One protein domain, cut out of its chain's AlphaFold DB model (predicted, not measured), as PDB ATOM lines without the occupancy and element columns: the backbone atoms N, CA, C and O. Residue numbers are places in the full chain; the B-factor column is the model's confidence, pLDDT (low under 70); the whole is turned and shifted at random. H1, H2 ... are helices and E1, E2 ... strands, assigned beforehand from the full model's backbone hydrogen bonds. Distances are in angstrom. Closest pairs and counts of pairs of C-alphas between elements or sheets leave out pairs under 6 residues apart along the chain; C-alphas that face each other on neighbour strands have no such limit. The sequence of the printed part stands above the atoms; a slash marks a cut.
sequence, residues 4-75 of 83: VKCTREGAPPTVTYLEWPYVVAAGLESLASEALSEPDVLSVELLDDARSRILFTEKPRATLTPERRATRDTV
ATOM      1  N   VAL A   4     214.697  87.175  87.923       88.50
ATOM      2  CA  VAL A   4     214.093  88.189  87.059       88.50
ATOM      3  C   VAL A   4     215.076  88.502  85.945       88.50
ATOM      4  O   VAL A   4     216.245  88.795  86.200       88.50
ATOM      5  N   LYS A   5     214.604  88.435  84.698       93.06
ATOM      6  CA  LYS A   5     215.360  88.854  83.517       93.06
ATOM      7  C   LYS A   5     214.754  90.138  82.965       93.06
ATOM      8  O   LYS A   5     213.646  90.122  82.438       93.06
ATOM      9  N   CYS A   6     215.502  91.230  83.038       89.81
ATOM     10  CA  CYS A   6     215.105  92.518  82.484       89.81
ATOM     11  C   CYS A   6     215.777  92.716  81.125       89.81
ATOM     12  O   CYS A   6     217.005  92.741  81.038       89.81
ATOM     13  N   THR A   7     214.978  92.885  80.073       94.06
ATOM     14  CA  THR A   7     215.471  93.256  78.738       94.06
ATOM     15  C   THR A   7     215.123  94.719  78.494       94.06
ATOM     16  O   THR A   7     213.978  95.115  78.699       94.06
ATOM     17  N   ARG A   8     216.109  95.528  78.106       93.00
ATOM     18  CA  ARG A   8     215.942  96.956  77.809       93.00
ATOM     19  C   ARG A   8     216.378  97.209  76.370       93.00
ATOM     20  O   ARG A   8     217.290  96.543  75.885       93.00
ATOM     21  N   GLU A   9     215.727  98.147  75.693       93.94
ATOM     22  CA  GLU A   9     216.089  98.503  74.320       93.94
ATOM     23  C   GLU A   9     217.533  99.023  74.259       93.94
ATOM     24  O   GLU A   9     217.953  99.816  75.101       93.94
ATOM     25  N   GLY A  10     218.313  98.523  73.297       94.44
ATOM     26  CA  GLY A  10     219.712  98.919  73.106       94.44
ATOM     27  C   GLY A  10     220.702  98.438  74.177       94.44
ATOM     28  O   GLY A  10     221.867  98.827  74.118       94.44
ATOM     29  N   ALA A  11     220.293  97.596  75.136       93.75
ATOM     30  CA  ALA A  11     221.161  97.100  76.207       93.75
ATOM     31  C   ALA A  11     221.113  95.566  76.349       93.75
ATOM     32  O   ALA A  11     220.081  94.944  76.079       93.75
ATOM     33  N   PRO A  12     222.210  94.926  76.803       92.81
ATOM     34  CA  PRO A  12     222.203  93.499  77.088       92.81
ATOM     35  C   PRO A  12     221.227  93.165  78.233       92.81
ATOM     36  O   PRO A  12     221.056  93.967  79.159       92.81
ATOM     37  N   PRO A  13     220.592  91.977  78.213       93.25
ATOM     38  CA  PRO A  13     219.680  91.569  79.274       93.25
ATOM     39  C   PRO A  13     220.404  91.474  80.616       93.25
ATOM     40  O   PRO A  13     221.503  90.930  80.698       93.25
ATOM     41  N   THR A  14     219.759  91.940  81.681       95.62
ATOM     42  CA  THR A  14     220.253  91.782  83.056       95.62
ATOM     43  C   THR A  14     219.463  90.683  83.759       95.62
ATOM     44  O   THR A  14     218.239  90.633  83.630       95.62
ATOM     45  N   VAL A  15     220.149  89.803  84.494       94.12
ATOM     46  CA  VAL A  15     219.533  88.725  85.282       94.12
ATOM     47  C   VAL A  15     219.846  88.936  86.758       94.12
ATOM     48  O   VAL A  15     221.012  89.035  87.130       94.12
ATOM     49  N   THR A  16     218.804  88.955  87.587       93.19
ATOM     50  CA  THR A  16     218.910  89.025  89.050       93.19
ATOM     51  C   THR A  16     218.273  87.782  89.651       93.19
ATOM     52  O   THR A  16     217.100  87.505  89.404       93.19
ATOM     53  N   TYR A  17     219.033  87.026  90.441       92.25
ATOM     54  CA  TYR A  17     218.522  85.862  91.162       92.25
ATOM     55  C   TYR A  17     217.883  86.283  92.483       92.25
ATOM     56  O   TYR A  17     218.381  87.186  93.151       92.25
ATOM     57  N   LEU A  18     216.789  85.622  92.847       90.75
ATOM     58  CA  LEU A  18     216.008  85.923  94.040       90.75
ATOM     59  C   LEU A  18     215.940  84.703  94.954       90.75
ATOM     60  O   LEU A  18     215.916  83.556  94.496       90.75
ATOM     61  N   GLU A  19     215.853  84.953  96.256       93.56
ATOM     62  CA  GLU A  19     215.550  83.897  97.215       93.56
ATOM     63  C   GLU A  19     214.054  83.577  97.183       93.56
ATOM     64  O   GLU A  19     213.206  84.457  97.014       93.56
ATOM     65  N   TRP A  20     213.723  82.300  97.372       89.69
ATOM     66  CA  TRP A  20     212.337  81.835  97.381       89.69
ATOM     67  C   TRP A  20     211.432  82.571  98.382       89.69
ATOM     68  O   TRP A  20     210.328  82.926  97.971       89.69
ATOM     69  N   PRO A  21     211.858  82.864  99.629       90.25
ATOM     70  CA  PRO A  21     211.011  83.583 100.582       90.25
ATOM     71  C   PRO A  21     210.540  84.949 100.067       90.25
ATOM     72  O   PRO A  21     209.363  85.270 100.205       90.25
ATOM     73  N   TYR A  22     211.411  85.713  99.401       87.81
ATOM     74  CA  TYR A  22     211.039  87.010  98.826       87.81
ATOM     75  C   TYR A  22     210.041  86.875  97.678       87.81
ATOM     76  O   TYR A  22     209.105  87.661  97.580       87.81
ATOM     77  N   VAL A  23     210.219  85.871  96.815       89.62
ATOM     78  CA  VAL A  23     209.295  85.634  95.697       89.62
ATOM     79  C   VAL A  23     207.916  85.228  96.198       89.62
ATOM     80  O   VAL A  23     206.913  85.711  95.681       89.62
ATOM     81  N   VAL A  24     207.862  84.381  97.227       90.38
ATOM     82  CA  VAL A  24     206.600  83.997  97.867       90.38
ATOM     83  C   VAL A  24     205.931  85.218  98.497       90.38
ATOM     84  O   VAL A  24     204.765  85.466  98.208       90.38
ATOM     85  N   ALA A  25     206.662  86.016  99.282       89.62
ATOM     86  CA  ALA A  25     206.121  87.221  99.914       89.62
ATOM     87  C   ALA A  25     205.542  88.208  98.884       89.62
ATOM     88  O   ALA A  25     204.392  88.617  99.013       89.62
ATOM     89  N   ALA A  26     206.283  88.504  97.811       89.75
ATOM     90  CA  ALA A  26     205.819  89.392  96.743       89.75
ATOM     91  C   ALA A  26     204.551  88.867  96.043       89.75
ATOM     92  O   ALA A  26     203.658  89.643  95.702       89.75
ATOM     93  N   GLY A  27     204.447  87.549  95.844       91.88
ATOM     94  CA  GLY A  27     203.241  86.924  95.298       91.88
ATOM     95  C   GLY A  27     202.028  87.086  96.217       91.88
ATOM     96  O   GLY A  27     200.959  87.475  95.752       91.88
ATOM     97  N   LEU A  28     202.196  86.842  97.521       92.88
ATOM     98  CA  LEU A  28     201.125  87.003  98.512       92.88
ATOM     99  C   LEU A  28     200.663  88.462  98.629       92.88
ATOM    100  O   LEU A  28     199.462  88.722  98.684       92.88
ATOM    101  N   GLU A  29     201.598  89.415  98.616       92.81
ATOM    102  CA  GLU A  29     201.288  90.849  98.611       92.81
ATOM    103  C   GLU A  29     200.511  91.259  97.355       92.81
ATOM    104  O   GLU A  29     199.522  91.988  97.455       92.81
ATOM    105  N   SER A  30     200.909  90.758  96.181       93.12
ATOM    106  CA  SER A  30     200.208  91.026  94.922       93.12
ATOM    107  C   SER A  30     198.772  90.502  94.950       93.12
ATOM    108  O   SER A  30     197.856  91.236  94.585       93.12
ATOM    109  N   LEU A  31     198.564  89.267  95.423       93.06
ATOM    110  CA  LEU A  31     197.232  88.670  95.561       93.06
ATOM    111  C   LEU A  31     196.345  89.490  96.505       93.06
ATOM    112  O   LEU A  31     195.190  89.780  96.195       93.06
ATOM    113  N   ALA A  32     196.895  89.902  97.647       93.19
ATOM    114  CA  ALA A  32     196.152  90.699  98.610       93.19
ATOM    115  C   ALA A  32     195.824  92.101  98.074       93.19
ATOM    116  O   ALA A  32     194.727  92.603  98.310       93.19
ATOM    117  N   SER A  33     196.738  92.721  97.322       91.56
ATOM    118  CA  SER A  33     196.501  94.013  96.673       91.56
ATOM    119  C   SER A  33     195.431  93.934  95.582       91.56
ATOM    120  O   SER A  33     194.641  94.868  95.444       91.56
ATOM    121  N   GLU A  34     195.405  92.855  94.800       93.31
ATOM    122  CA  GLU A  34     194.390  92.625  93.771       93.31
ATOM    123  C   GLU A  34     193.003  92.470  94.403       93.31
ATOM    124  O   GLU A  34     192.089  93.216  94.052       93.31
ATOM    125  N   ALA A  35     192.869  91.615  95.419       92.25
ATOM    126  CA  ALA A  35     191.617  91.449  96.154       92.25
ATOM    127  C   ALA A  35     191.172  92.754  96.843       92.25
ATOM    128  O   ALA A  35     190.004  93.133  96.782       92.25
ATOM    129  N   LEU A  36     192.102  93.510  97.441       91.44
ATOM    130  CA  LEU A  36     191.797  94.832  97.995       91.44
ATOM    131  C   LEU A  36     191.366  95.843  96.925       91.44
ATOM    132  O   LEU A  36     190.736  96.835  97.274       91.44
ATOM    133  N   SER A  37     191.687  95.664  95.646       89.94
ATOM    134  CA  SER A  37     191.263  96.614  94.610       89.94
ATOM    135  C   SER A  37     189.761  96.537  94.305       89.94
ATOM    136  O   SER A  37     189.183  97.511  93.816       89.94
ATOM    137  N   GLU A  38     189.098  95.433  94.667       90.81
ATOM    138  CA  GLU A  38     187.665  95.250  94.453       90.81
ATOM    139  C   GLU A  38     186.832  96.268  95.247       90.81
ATOM    140  O   GLU A  38     187.133  96.552  96.411       90.81
ATOM    141  N   PRO A  39     185.760  96.834  94.664       83.44
ATOM    142  CA  PRO A  39     185.056  97.980  95.228       83.44
ATOM    143  C   PRO A  39     184.476  97.734  96.623       83.44
ATOM    144  O   PRO A  39     184.471  98.680  97.406       83.44
ATOM    145  N   ASP A  40     184.079  96.514  96.982       85.62
ATOM    146  CA  ASP A  40     183.421  96.207  98.265       85.62
ATOM    147  C   ASP A  40     184.309  95.488  99.290       85.62
ATOM    148  O   ASP A  40     183.900  95.271 100.429       85.62
ATOM    149  N   VAL A  41     185.558  95.185  98.937       87.06
ATOM    150  CA  VAL A  41     186.508  94.567  99.867       87.06
ATOM    151  C   VAL A  41     187.091  95.636 100.793       87.06
ATOM    152  O   VAL A  41     187.584  96.664 100.329       87.06
ATOM    153  N   LEU A  42     187.029  95.429 102.111       88.94
ATOM    154  CA  LEU A  42     187.566  96.362 103.120       88.94
ATOM    155  C   LEU A  42     188.901  95.896 103.707       88.94
ATOM    156  O   LEU A  42     189.744  96.724 104.059       88.94
ATOM    157  N   SER A  43     189.086  94.585 103.799       92.19
ATOM    158  CA  SER A  43     190.287  93.925 104.297       92.19
ATOM    159  C   SER A  43     190.431  92.554 103.656       92.19
ATOM    160  O   SER A  43     189.439  91.947 103.257       92.19
ATOM    161  N   VAL A  44     191.664  92.072 103.585       93.56
ATOM    162  CA  VAL A  44     192.021  90.747 103.085       93.56
ATOM    163  C   VAL A  44     192.848  90.050 104.155       93.56
ATOM    164  O   VAL A  44     193.824  90.604 104.665       93.56
ATOM    165  N   GLU A  45     192.451  88.826 104.481       95.31
ATOM    166  CA  GLU A  45     193.167  87.932 105.382       95.31
ATOM    167  C   GLU A  45     193.524  86.656 104.618       95.31
ATOM    168  O   GLU A  45     192.653  86.019 104.026       95.31
ATOM    169  N   LEU A  46     194.807  86.296 104.612       92.25
ATOM    170  CA  LEU A  46     195.290  85.035 104.057       92.25
ATOM    171  C   LEU A  46     195.610  84.086 105.206       92.25
ATOM    172  O   LEU A  46     196.384  84.424 106.108       92.25
ATOM    173  N   LEU A  47     195.021  82.898 105.146       93.12
ATOM    174  CA  LEU A  47     195.166  81.838 106.132       93.12
ATOM    175  C   LEU A  47     195.785  80.604 105.472       93.12
ATOM    176  O   LEU A  47     195.582  80.379 104.278       93.12
ATOM    177  N   ASP A  48     196.512  79.802 106.243       91.25
ATOM    178  CA  ASP A  48     196.863  78.443 105.825       91.25
ATOM    179  C   ASP A  48     195.722  77.449 106.118       91.25
ATOM    180  O   ASP A  48     194.680  77.797 106.686       91.25
ATOM    181  N   ASP A  49     195.931  76.180 105.764       93.56
ATOM    182  CA  ASP A  49     194.963  75.104 106.007       93.56
ATOM    183  C   ASP A  49     194.702  74.850 107.506       93.56
ATOM    184  O   ASP A  49     193.648  74.329 107.880       93.56
ATOM    185  N   ALA A  50     195.633  75.247 108.381       94.69
ATOM    186  CA  ALA A  50     195.481  75.197 109.833       94.69
ATOM    187  C   ALA A  50     194.770  76.442 110.402       94.69
ATOM    188  O   ALA A  50     194.565  76.533 111.614       94.69
ATOM    189  N   ARG A  51     194.343  77.372 109.535       90.06
ATOM    190  CA  ARG A  51     193.762  78.684 109.867       90.06
ATOM    191  C   ARG A  51     194.729  79.629 110.581       90.06
ATOM    192  O   ARG A  51     194.294  80.598 111.203       90.06
ATOM    193  N   SER A  52     196.032  79.382 110.500       89.75
ATOM    194  CA  SER A  52     197.041  80.326 110.961       89.75
ATOM    195  C   SER A  52     197.100  81.522 110.015       89.75
ATOM    196  O   SER A  52     197.106  81.378 108.792       89.75
ATOM    197  N   ARG A  53     197.150  82.724 110.593       91.88
ATOM    198  CA  ARG A  53     197.213  83.977 109.838       91.88
ATOM    199  C   ARG A  53     198.585  84.151 109.194       91.88
ATOM    200  O   ARG A  53     199.574  84.341 109.898       91.88
ATOM    201  N   ILE A  54     198.616  84.137 107.864       91.06
ATOM    202  CA  ILE A  54     199.814  84.375 107.049       91.06
ATOM    203  C   ILE A  54     199.981  85.873 106.777       91.06
ATOM    204  O   ILE A  54     201.072  86.419 106.923       91.06
ATOM    205  N   LEU A  55     198.896  86.545 106.383       92.62
ATOM    206  CA  LEU A  55     198.886  87.960 106.013       92.62
ATOM    207  C   LEU A  55     197.544  88.583 106.400       92.62
ATOM    208  O   LEU A  55     196.496  87.962 106.236       92.62
ATOM    209  N   PHE A  56     197.574  89.830 106.855       92.38
ATOM    210  CA  PHE A  56     196.389  90.669 106.979       92.38
ATOM    211  C   PHE A  56     196.700  92.057 106.425       92.38
ATOM    212  O   PHE A  56     197.712  92.657 106.784       92.38
ATOM    213  N   THR A  57     195.831  92.564 105.556       92.62
ATOM    214  CA  THR A  57     195.931  93.915 105.003       92.62
ATOM    215  C   THR A  57     194.546  94.534 104.867       92.62
ATOM    216  O   THR A  57     193.549  93.842 104.669       92.62
ATOM    217  N   GLU A  58     194.459  95.851 104.992       90.62
ATOM    218  CA  GLU A  58     193.196  96.582 104.991       90.62
ATOM    219  C   GLU A  58     193.268  97.824 104.112       90.62
ATOM    220  O   GLU A  58     194.320  98.448 103.959       90.62
ATOM    221  N   LYS A  59     192.121  98.224 103.549       86.19
ATOM    222  CA  LYS A  59     192.039  99.477 102.804       86.19
ATOM    223  C   LYS A  59     192.364 100.656 103.721       86.19
ATOM    224  O   LYS A  59     191.773 100.775 104.807       86.19
ATOM    225  N   PRO A  60     193.207 101.600 103.261       77.06
ATOM    226  CA  PRO A  60     193.418 102.851 103.964       77.06
ATOM    227  C   PRO A  60     192.084 103.563 104.221       77.06
ATOM    228  O   PRO A  60     191.233 103.689 103.337       77.06
ATOM    229  N   ARG A  61     191.892 104.090 105.435       64.94
ATOM    230  CA  ARG A  61     190.651 104.799 105.819       64.94
ATOM    231  C   ARG A  61     190.348 106.023 104.945       64.94
ATOM    232  O   ARG A  61     189.198 106.454 104.880       64.94
ATOM    233  N   ALA A  62     191.365 106.589 104.297       61.94
ATOM    234  CA  ALA A  62     191.242 107.724 103.384       61.94
ATOM    235  C   ALA A  62     190.556 107.363 102.054       61.94
ATOM    236  O   ALA A  62     189.933 108.223 101.445       61.94
ATOM    237  N   THR A  63     190.627 106.099 101.631       60.72
ATOM    238  CA  THR A  63     190.005 105.592 100.394       60.72
ATOM    239  C   THR A  63     188.582 105.059 100.590       60.72
ATOM    240  O   THR A  63     187.933 104.663  99.626       60.72
ATOM    241  N   LEU A  64     188.077 105.037 101.827       59.56
ATOM    242  CA  LEU A  64     186.709 104.616 102.129       59.56
ATOM    243  C   LEU A  64     185.750 105.803 102.016       59.56
ATOM    244  O   LEU A  64     186.006 106.869 102.580       59.56
ATOM    245  N   THR A  65     184.615 105.603 101.340       65.31
ATOM    246  CA  THR A  65     183.494 106.548 101.398       65.31
ATOM    247  C   THR A  65     182.985 106.683 102.843       65.31
ATOM    248  O   THR A  65     183.131 105.744 103.634       65.31
ATOM    249  N   PRO A  66     182.384 107.828 103.225       60.50
ATOM    250  CA  PRO A  66     181.937 108.077 104.599       60.50
ATOM    251  C   PRO A  66     181.001 106.988 105.144       60.50
ATOM    252  O   PRO A  66     181.146 106.571 106.290       60.50
ATOM    253  N   GLU A  67     180.105 106.471 104.302       60.47
ATOM    254  CA  GLU A  67     179.176 105.384 104.639       60.47
ATOM    255  C   GLU A  67     179.915 104.087 104.995       60.47
ATOM    256  O   GLU A  67     179.639 103.467 106.019       60.47
ATOM    257  N   ARG A  68     180.936 103.721 104.211       58.06
ATOM    258  CA  ARG A  68     181.752 102.523 104.457       58.06
ATOM    259  C   ARG A  68     182.661 102.666 105.675       58.06
ATOM    260  O   ARG A  68     182.986 101.669 106.318       58.06
ATOM    261  N   ARG A  69     183.059 103.896 106.023       58.41
ATOM    262  CA  ARG A  69     183.785 104.175 107.270       58.41
ATOM    263  C   ARG A  69     182.903 103.898 108.494       58.41
ATOM    264  O   ARG A  69     183.368 103.237 109.415       58.41
ATOM    265  N   ALA A  70     181.639 104.324 108.466       59.94
ATOM    266  CA  ALA A  70     180.702 104.117 109.571       59.94
ATOM    267  C   ALA A  70     180.416 102.626 109.838       59.94
ATOM    268  O   ALA A  70     180.419 102.210 110.995       59.94
ATOM    269  N   THR A  71     180.248 101.812 108.785       59.22
ATOM    270  CA  THR A  71     180.055 100.352 108.907       59.22
ATOM    271  C   THR A  71     181.299  99.646 109.450       59.22
ATOM    272  O   THR A  71     181.194  98.737 110.269       59.22
ATOM    273  N   ARG A  72     182.499 100.080 109.041       56.53
ATOM    274  CA  ARG A  72     183.760  99.520 109.549       56.53
ATOM    275  C   ARG A  72     183.928  99.757 111.052       56.53
ATOM    276  O   ARG A  72     184.319  98.838 111.764       56.53
ATOM    277  N   ASP A  73     183.619 100.958 111.537       57.31
ATOM    278  CA  ASP A  73     183.768 101.284 112.959       57.31
ATOM    279  C   ASP A  73     182.779 100.503 113.845       57.31
ATOM    280  O   ASP A  73     183.122 100.174 114.980       57.31
ATOM    281  N   THR A  74     181.605 100.125 113.318       56.78
ATOM    282  CA  THR A  74     180.630  99.265 114.021       56.78
ATOM    283  C   THR A  74     181.064  97.799 114.088       56.78
ATOM    284  O   THR A  74     180.841  97.148 115.104       56.78
ATOM    285  N   VAL A  75     181.707  97.268 113.041       54.88
ATOM    286  CA  VAL A  75     182.202  95.876 113.034       54.88
ATOM    287  C   VAL A  75     183.388  95.709 113.988       54.88
ATOM    288  O   VAL A  75     183.405  94.780 114.787       54.88
TER     289      VAL A  75
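What this domain is: This is residues 4 to 75 of the 83 residues of an uncharacterized protein of Frankia sp. BMG5.11 (UniProt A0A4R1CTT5). A long helix, H1, links two separate strand hairpins: its residues 25 to 36 pack on the hairpin E3-E4, while the hairpin E1-E2 lies beyond its first end. A short helix, H2, lies at the far end, past E3-E4. The 72 printed residues, of mixed class, run E1 E2 H1 E3 E4 H2, with both two-stranded sheets antiparallel. The whole is extended, with a radius of gyration of the C-alphas of 17.9 A, and flat, spanning 55 by 35 by 14 A.

How they stand to each other: E3, residues 43 to 47, and E4, residues 53 to 58, form an antiparallel hairpin at 173 degrees; N 44 and O 57, 2.8 A apart, are within hydrogen-bond range. The closest C-alphas of H1, residues 20 to 37, and E3 are those of Ala 32 and Val 44, 6.1 A apart. E1, residues 4 to 8, and E2, residues 11 to 17, form an antiparallel hairpin at 168 degrees, with N 6 and O 14 at 2.9 A. H1 is apart from E1 and from H2, residues 66 to 75. In H1 and H2 every O i to N i+4 pair is within hydrogen-bond range.

Where its parts are: H1 is 25.9 A long and E2 18.9 A. E1 begins at C-alpha 4 (214.093, 88.189, 87.059); H2 ends at C-alpha 75 (182.202, 95.876, 113.034).

The domain as a whole: The farthest C-alphas, of Gly 10 and Thr 74, are 56.6 A apart. The printed part has no cut and no long link. Residues 61 to 75 have pLDDT under 70.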